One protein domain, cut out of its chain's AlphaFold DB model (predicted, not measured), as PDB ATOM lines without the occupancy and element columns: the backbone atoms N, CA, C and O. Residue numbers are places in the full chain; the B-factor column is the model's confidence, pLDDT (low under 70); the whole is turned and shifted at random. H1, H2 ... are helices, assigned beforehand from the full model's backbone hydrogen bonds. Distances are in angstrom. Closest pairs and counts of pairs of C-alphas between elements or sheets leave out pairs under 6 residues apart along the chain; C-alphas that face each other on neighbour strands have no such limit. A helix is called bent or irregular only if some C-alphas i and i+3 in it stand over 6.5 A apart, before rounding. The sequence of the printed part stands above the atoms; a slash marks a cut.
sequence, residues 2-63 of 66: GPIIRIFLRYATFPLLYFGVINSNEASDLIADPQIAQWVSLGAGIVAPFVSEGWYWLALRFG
ATOM      1  N   GLY A   2      65.644 168.173 212.522       68.12
ATOM      2  CA  GLY A   2      65.710 169.252 213.532       68.12
ATOM      3  C   GLY A   2      65.198 170.663 213.146       68.12
ATOM      4  O   GLY A   2      64.596 171.305 214.003       68.12
ATOM      5  N   PRO A   3      65.377 171.178 211.908       80.00
ATOM      6  CA  PRO A   3      65.041 172.576 211.606       80.00
ATOM      7  C   PRO A   3      63.535 172.854 211.580       80.00
ATOM      8  O   PRO A   3      63.091 173.873 212.098       80.00
ATOM      9  N   ILE A   4      62.745 171.941 211.007       85.44
ATOM     10  CA  ILE A   4      61.297 172.135 210.828       85.44
ATOM     11  C   ILE A   4      60.589 172.139 212.185       85.44
ATOM     12  O   ILE A   4      59.800 173.043 212.454       85.44
ATOM     13  N   ILE A   5      60.924 171.195 213.074       87.62
ATOM     14  CA  ILE A   5      60.360 171.172 214.431       87.62
ATOM     15  C   ILE A   5      60.768 172.422 215.221       87.62
ATOM     16  O   ILE A   5      59.939 172.981 215.927       87.62
ATOM     17  N   ARG A   6      62.000 172.924 215.067       85.62
ATOM     18  CA  ARG A   6      62.422 174.174 215.729       85.62
ATOM     19  C   ARG A   6      61.651 175.395 215.233       85.62
ATOM     20  O   ARG A   6      61.298 176.254 216.034       85.62
ATOM     21  N   ILE A   7      61.353 175.465 213.935       90.88
ATOM     22  CA  ILE A   7      60.494 176.516 213.371       90.88
ATOM     23  C   ILE A   7      59.083 176.402 213.953       90.88
ATOM     24  O   ILE A   7      58.527 177.401 214.402       90.88
ATOM     25  N   PHE A   8      58.529 175.189 214.000       90.00
ATOM     26  CA  PHE A   8      57.222 174.942 214.600       90.00
ATOM     27  C   PHE A   8      57.179 175.360 216.076       90.00
ATOM     28  O   PHE A   8      56.301 176.124 216.459       90.00
ATOM     29  N   LEU A   9      58.161 174.941 216.883       89.56
ATOM     30  CA  LEU A   9      58.282 175.324 218.293       89.56
ATOM     31  C   LEU A   9      58.373 176.842 218.461       89.56
ATOM     32  O   LEU A   9      57.726 177.393 219.344       89.56
ATOM     33  N   ARG A  10      59.105 177.535 217.580       88.69
ATOM     34  CA  ARG A  10      59.178 178.999 217.593       88.69
ATOM     35  C   ARG A  10      57.819 179.647 217.367       88.69
ATOM     36  O   ARG A  10      57.504 180.630 218.023       88.69
ATOM     37  N   TYR A  11      57.017 179.111 216.451       92.44
ATOM     38  CA  TYR A  11      55.673 179.632 216.219       92.44
ATOM     39  C   TYR A  11      54.694 179.266 217.339       92.44
ATOM     40  O   TYR A  11      53.854 180.083 217.708       92.44
ATOM     41  N   ALA A  12      54.842 178.075 217.920       89.94
ATOM     42  CA  ALA A  12      54.017 177.600 219.023       89.94
ATOM     43  C   ALA A  12      54.259 178.372 220.334       89.94
ATOM     44  O   ALA A  12      53.333 178.513 221.130       89.94
ATOM     45  N   THR A  13      55.462 178.910 220.563       91.06
ATOM     46  CA  THR A  13      55.781 179.673 221.783       91.06
ATOM     47  C   THR A  13      55.250 181.104 221.788       91.06
ATOM     48  O   THR A  13      55.002 181.633 222.867       91.06
ATOM     49  N   PHE A  14      54.988 181.734 220.636       91.31
ATOM     50  CA  PHE A  14      54.407 183.089 220.598       91.31
ATOM     51  C   PHE A  14      53.077 183.236 221.352       91.31
ATOM     52  O   PHE A  14      52.980 184.150 222.171       91.31
ATOM     53  N   PRO A  15      52.049 182.390 221.134       92.06
ATOM     54  CA  PRO A  15      50.815 182.497 221.905       92.06
ATOM     55  C   PRO A  15      51.044 182.197 223.392       92.06
ATOM     56  O   PRO A  15      50.467 182.874 224.234       92.06
ATOM     57  N   LEU A  16      51.924 181.246 223.731       91.44
ATOM     58  CA  LEU A  16      52.262 180.924 225.125       91.44
ATOM     59  C   LEU A  16      52.884 182.129 225.856       91.44
ATOM     60  O   LEU A  16      52.538 182.387 227.007       91.44
ATOM     61  N   LEU A  17      53.742 182.891 225.169       91.69
ATOM     62  CA  LEU A  17      54.298 184.154 225.664       91.69
ATOM     63  C   LEU A  17      53.220 185.236 225.788       91.69
ATOM     64  O   LEU A  17      53.163 185.935 226.795       91.69
ATOM     65  N   TYR A  18      52.352 185.368 224.781       93.06
ATOM     66  CA  TYR A  18      51.282 186.369 224.773       93.06
ATOM     67  C   TYR A  18      50.297 186.182 225.934       93.06
ATOM     68  O   TYR A  18      49.892 187.155 226.567       93.06
ATOM     69  N   PHE A  19      49.946 184.933 226.246       94.31
ATOM     70  CA  PHE A  19      49.073 184.598 227.372       94.31
ATOM     71  C   PHE A  19      49.803 184.538 228.723       94.31
ATOM     72  O   PHE A  19      49.163 184.275 229.739       94.31
ATOM     73  N   GLY A  20      51.119 184.778 228.756       89.38
ATOM     74  CA  GLY A  20      51.916 184.771 229.985       89.38
ATOM     75  C   GLY A  20      52.069 183.389 230.627       89.38
ATOM     76  O   GLY A  20      52.312 183.298 231.826       89.38
ATOM     77  N   VAL A  21      51.903 182.314 229.851       92.62
ATOM     78  CA  VAL A  21      52.052 180.929 230.332       92.62
ATOM     79  C   VAL A  21      53.526 180.571 230.526       92.62
ATOM     80  O   VAL A  21      53.848 179.766 231.393       92.62
ATOM     81  N   ILE A  22      54.408 181.167 229.718       91.88
ATOM     82  CA  ILE A  22      55.860 180.972 229.772       91.88
ATOM     83  C   ILE A  22      56.584 182.315 229.690       91.88
ATOM     84  O   ILE A  22      56.071 183.275 229.111       91.88
ATOM     85  N   ASN A  23      57.803 182.363 230.218       91.50
ATOM     86  CA  ASN A  23      58.693 183.518 230.107       91.50
ATOM     87  C   ASN A  23      59.572 183.455 228.845       91.50
ATOM     88  O   ASN A  23      59.739 182.408 228.219       91.50
ATOM     89  N   SER A  24      60.198 184.577 228.479       88.56
ATOM     90  CA  SER A  24      61.091 184.660 227.308       88.56
ATOM     91  C   SER A  24      62.294 183.712 227.388       88.56
ATOM     92  O   SER A  24      62.678 183.127 226.374       88.56
ATOM     93  N   ASN A  25      62.861 183.532 228.583       89.81
ATOM     94  CA  ASN A  25      63.972 182.607 228.816       89.81
ATOM     95  C   ASN A  25      63.528 181.150 228.609       89.81
ATOM     96  O   ASN A  25      64.157 180.418 227.853       89.81
ATOM     97  N   GLU A  26      62.378 180.774 229.172       89.44
ATOM     98  CA  GLU A  26      61.802 179.432 229.027       89.44
ATOM     99  C   GLU A  26      61.455 179.121 227.565       89.44
ATOM    100  O   GLU A  26      61.706 178.022 227.083       89.44
ATOM    101  N   ALA A  27      60.935 180.098 226.815       88.00
ATOM    102  CA  ALA A  27      60.678 179.928 225.389       88.00
ATOM    103  C   ALA A  27      61.964 179.644 224.595       88.00
ATOM    104  O   ALA A  27      61.951 178.815 223.683       88.00
ATOM    105  N   SER A  28      63.072 180.310 224.934       87.88
ATOM    106  CA  SER A  28      64.375 180.055 224.311       87.88
ATOM    107  C   SER A  28      64.873 178.641 224.615       87.88
ATOM    108  O   SER A  28      65.314 177.942 223.697       87.88
ATOM    109  N   ASP A  29      64.741 178.200 225.866       89.75
ATOM    110  CA  ASP A  29      65.150 176.863 226.301       89.75
ATOM    111  C   ASP A  29      64.332 175.775 225.589       89.75
ATOM    112  O   ASP A  29      64.904 174.846 225.017       89.75
ATOM    113  N   LEU A  30      63.007 175.946 225.493       87.81
ATOM    114  CA  LEU A  30      62.114 175.014 224.791       87.81
ATOM    115  C   LEU A  30      62.460 174.852 223.300       87.81
ATOM    116  O   LEU A  30      62.335 173.761 222.744       87.81
ATOM    117  N   ILE A  31      62.868 175.934 222.631       87.69
ATOM    118  CA  ILE A  31      63.217 175.918 221.201       87.69
ATOM    119  C   ILE A  31      64.608 175.307 220.977       87.69
ATOM    120  O   ILE A  31      64.850 174.659 219.951       87.69
ATOM    121  N   ALA A  32      65.545 175.550 221.896       88.75
ATOM    122  CA  ALA A  32      66.924 175.094 221.774       88.75
ATOM    123  C   ALA A  32      67.099 173.614 222.145       88.75
ATOM    124  O   ALA A  32      68.010 172.975 221.600       88.75
ATOM    125  N   ASP A  33      66.222 173.076 223.000       88.50
ATOM    126  CA  ASP A  33      66.301 171.719 223.538       88.50
ATOM    127  C   ASP A  33      66.126 170.631 222.447       88.50
ATOM    128  O   ASP A  33      65.053 170.483 221.841       88.50
ATOM    129  N   PRO A  34      67.176 169.830 222.170       87.31
ATOM    130  CA  PRO A  34      67.102 168.711 221.235       87.31
ATOM    131  C   PRO A  34      66.112 167.619 221.656       87.31
ATOM    132  O   PRO A  34      65.514 166.982 220.785       87.31
ATOM    133  N   GLN A  35      65.939 167.395 222.959       90.25
ATOM    134  CA  GLN A  35      65.052 166.369 223.485       90.25
ATOM    135  C   GLN A  35      63.604 166.743 223.180       90.25
ATOM    136  O   GLN A  35      62.902 165.966 222.542       90.25
ATOM    137  N   ILE A  36      63.165 167.960 223.495       89.44
ATOM    138  CA  ILE A  36      61.798 168.410 223.181       89.44
ATOM    139  C   ILE A  36      61.499 168.279 221.686       89.44
ATOM    140  O   ILE A  36      60.449 167.759 221.302       89.44
ATOM    141  N   ALA A  37      62.451 168.654 220.829       88.19
ATOM    142  CA  ALA A  37      62.298 168.480 219.389       88.19
ATOM    143  C   ALA A  37      62.098 167.004 218.985       88.19
ATOM    144  O   ALA A  37      61.300 166.707 218.092       88.19
ATOM    145  N   GLN A  38      62.781 166.071 219.653       90.12
ATOM    146  CA  GLN A  38      62.611 164.635 219.437       90.12
ATOM    147  C   GLN A  38      61.233 164.143 219.892       90.12
ATOM    148  O   GLN A  38      60.576 163.417 219.145       90.12
ATOM    149  N   TRP A  39      60.767 164.558 221.071       90.81
ATOM    150  CA  TRP A  39      59.453 164.175 221.598       90.81
ATOM    151  C   TRP A  39      58.315 164.695 220.715       90.81
ATOM    152  O   TRP A  39      57.400 163.940 220.388       90.81
ATOM    153  N   VAL A  40      58.405 165.944 220.249       90.25
ATOM    154  CA  VAL A  40      57.437 166.522 219.303       90.25
ATOM    155  C   VAL A  40      57.450 165.771 217.975       90.25
ATOM    156  O   VAL A  40      56.391 165.443 217.446       90.25
ATOM    157  N   SER A  41      58.634 165.448 217.445       89.25
ATOM    158  CA  SER A  41      58.750 164.675 216.206       89.25
ATOM    159  C   SER A  41      58.134 163.281 216.337       89.25
ATOM    160  O   SER A  41      57.479 162.813 215.408       89.25
ATOM    161  N   LEU A  42      58.349 162.617 217.473       92.44
ATOM    162  CA  LEU A  42      57.801 161.292 217.747       92.44
ATOM    163  C   LEU A  42      56.281 161.354 217.913       92.44
ATOM    164  O   LEU A  42      55.568 160.576 217.285       92.44
ATOM    165  N   GLY A  43      55.778 162.323 218.682       91.88
ATOM    166  CA  GLY A  43      54.345 162.553 218.850       91.88
ATOM    167  C   GLY A  43      53.646 162.844 217.520       91.88
ATOM    168  O   GLY A  43      52.620 162.237 217.223       91.88
ATOM    169  N   ALA A  44      54.235 163.690 216.673       90.62
ATOM    170  CA  ALA A  44      53.715 163.961 215.334       90.62
ATOM    171  C   ALA A  44      53.671 162.693 214.466       90.62
ATOM    172  O   ALA A  44      52.682 162.461 213.773       90.62
ATOM    173  N   GLY A  45      54.705 161.849 214.542       91.94
ATOM    174  CA  GLY A  45      54.738 160.561 213.848       91.94
ATOM    175  C   GLY A  45      53.647 159.596 214.314       91.94
ATOM    176  O   GLY A  45      53.051 158.917 213.484       91.94
ATOM    177  N   ILE A  46      53.343 159.571 215.614       95.06
ATOM    178  CA  ILE A  46      52.254 158.756 216.174       95.06
ATOM    179  C   ILE A  46      50.888 159.290 215.741       95.06
ATOM    180  O   ILE A  46      50.015 158.503 215.401       95.06
ATOM    181  N   VAL A  47      50.690 160.610 215.737       95.38
ATOM    182  CA  VAL A  47      49.398 161.243 215.420       95.38
ATOM    183  C   VAL A  47      49.083 161.210 213.920       95.38
ATOM    184  O   VAL A  47      47.920 161.077 213.542       95.38
ATOM    185  N   ALA A  48      50.099 161.290 213.057       95.62
ATOM    186  CA  ALA A  48      49.942 161.312 211.603       95.62
ATOM    187  C   ALA A  48      49.047 160.193 211.018       95.62
ATOM    188  O   ALA A  48      48.143 160.531 210.250       95.62
ATOM    189  N   PRO A  49      49.218 158.896 211.356       94.88
ATOM    190  CA  PRO A  49      48.351 157.838 210.837       94.88
ATOM    191  C   PRO A  49      46.896 157.997 211.291       94.88
ATOM    192  O   PRO A  49      46.000 157.872 210.463       94.88
ATOM    193  N   PHE A  50      46.650 158.366 212.552       95.75
ATOM    194  CA  PHE A  50      45.286 158.585 213.047       95.75
ATOM    195  C   PHE A  50      44.594 159.746 212.333       95.75
ATOM    196  O   PHE A  50      43.412 159.658 212.008       95.75
ATOM    197  N   VAL A  51      45.323 160.830 212.058       96.50
ATOM    198  CA  VAL A  51      44.794 161.958 211.278       96.50
ATOM    199  C   VAL A  51      44.498 161.527 209.843       96.50
ATOM    200  O   VAL A  51      43.449 161.882 209.313       96.50
ATOM    201  N   SER A  52      45.383 160.737 209.232       96.06
ATOM    202  CA  SER A  52      45.199 160.210 207.875       96.06
ATOM    203  C   SER A  52      43.957 159.318 207.768       96.06
ATOM    204  O   SER A  52      43.102 159.534 206.909       96.06
ATOM    205  N   GLU A  53      43.804 158.355 208.678       95.19
ATOM    206  CA  GLU A  53      42.638 157.467 208.728       95.19
ATOM    207  C   GLU A  53      41.353 158.224 209.061       95.19
ATOM    208  O   GLU A  53      40.327 158.017 208.413       95.19
ATOM    209  N   GLY A  54      41.407 159.145 210.026       95.19
ATOM    210  CA  GLY A  54      40.277 160.002 210.367       95.19
ATOM    211  C   GLY A  54      39.827 160.846 209.175       95.19
ATOM    212  O   GLY A  54      38.629 160.964 208.914       95.19
ATOM    213  N   TRP A  55      40.775 161.377 208.400       94.56
ATOM    214  CA  TRP A  55      40.471 162.117 207.179       94.56
ATOM    215  C   TRP A  55      39.829 161.231 206.115       94.56
ATOM    216  O   TRP A  55      38.832 161.623 205.509       94.56
ATOM    217  N   TYR A  56      40.352 160.020 205.913       93.50
ATOM    218  CA  TYR A  56      39.760 159.052 204.992       93.50
ATOM    219  C   TYR A  56      38.331 158.672 205.403       93.50
ATOM    220  O   TYR A  56      37.419 158.681 204.576       93.50
ATOM    221  N   TRP A  57      38.100 158.427 206.693       94.62
ATOM    222  CA  TRP A  57      36.768 158.150 207.223       94.62
ATOM    223  C   TRP A  57      35.793 159.316 206.998       94.62
ATOM    224  O   TRP A  57      34.651 159.102 206.587       94.62
ATOM    225  N   LEU A  58      36.241 160.561 207.202       94.06
ATOM    226  CA  LEU A  58      35.441 161.748 206.882       94.06
ATOM    227  C   LEU A  58      35.163 161.853 205.378       94.06
ATOM    228  O   LEU A  58      34.037 162.162 204.995       94.06
ATOM    229  N   ALA A  59      36.144 161.555 204.527       93.75
ATOM    230  CA  ALA A  59      35.973 161.581 203.079       93.75
ATOM    231  C   ALA A  59      34.915 160.570 202.607       93.75
ATOM    232  O   ALA A  59      34.086 160.915 201.765       93.75
ATOM    233  N   LEU A  60      34.885 159.365 203.186       93.31
ATOM    234  CA  LEU A  60      33.817 158.388 202.943       93.31
ATOM    235  C   LEU A  60      32.459 158.910 203.430       93.31
ATOM    236  O   LEU A  60      31.466 158.836 202.709       93.31
ATOM    237  N   ARG A  61      32.409 159.492 204.637       91.94
ATOM    238  CA  ARG A  61      31.168 160.024 205.220       91.94
ATOM    239  C   ARG A  61      30.571 161.179 204.412       91.94
ATOM    240  O   ARG A  61      29.351 161.286 204.326       91.94
ATOM    241  N   PHE A  62      31.409 162.039 203.840       93.81
ATOM    242  CA  PHE A  62      30.978 163.180 203.028       93.81
ATOM    243  C   PHE A  62      30.895 162.871 201.526       93.81
ATOM    244  O   PHE A  62      30.608 163.771 200.737       93.81
ATOM    245  N   GLY A  63      31.122 161.617 201.115       87.75
ATOM    246  CA  GLY A  63      31.054 161.201 199.710       87.75
ATOM    247  C   GLY A  63      32.146 161.813 198.826       87.75
ATOM    248  O   GLY A  63      31.997 161.870 197.607       87.75
TER     249      GLY A  63
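Overview. This is residues 2 to 63 of the 66 residues of an uncharacterized protein of Mesorhizobium sp (UniProt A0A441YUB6). An L of helices: H1 and H2 form a hairpin as the short limb, and the long bent helix H3 starts at one end of it and makes the long limb, with residues 45 to 63 sticking out. The printed part has 62 residues with three named helices, H1, H2, H3 in order, and is all helix. It is only just loose, close to extended, with a radius of gyration of the C-alphas of 15.6 A, spanning 48 by 25 by 15 A.

Along the chain. Find C-alpha 2 at (65.710, 169.252, 213.532); from there H1, residues 2 to 18, runs 25.1 A and is only just irregular, C-alphas 12 and 15 being 6.52 A apart. H2 is residues 24 to 32, 12.5 A. H3, residues 34 to 61, was assigned as one helix by its hydrogen bonds but is bent, C-alphas 46 and 49 being 6.7 A apart. Its arms are H3a, residues 34 to 46, 18.6 A, and H3b, residues 49 to 61, 18.2 A, ending at C-alpha 61 (31.168, 160.024, 205.220).

Arrangement. Look at Leu 9 and Ile 31, the closest C-alphas of the hairpin H1 and H2, 5.8 A apart; the helices touch at a shallow tilt of 18 degrees, opposite ways. H1 touches H3a with residues 2 to 6 alone, about perpendicular at 83 degrees, closest at the C-alphas of Ile 5 and Ala 37, 6.0 A. H3b is apart from H1 and H2. Every O i to N i+4 pair is within hydrogen-bond range in H2, H3a and H3b, and 10 of 13 in H1.

Size, cuts and confidence. The C-alphas of Asn 25 and Gly 63, the two farthest apart, are 48.9 A apart. The printed part has no cut, both links are tight, and residue 2 alone has a pLDDT under 70.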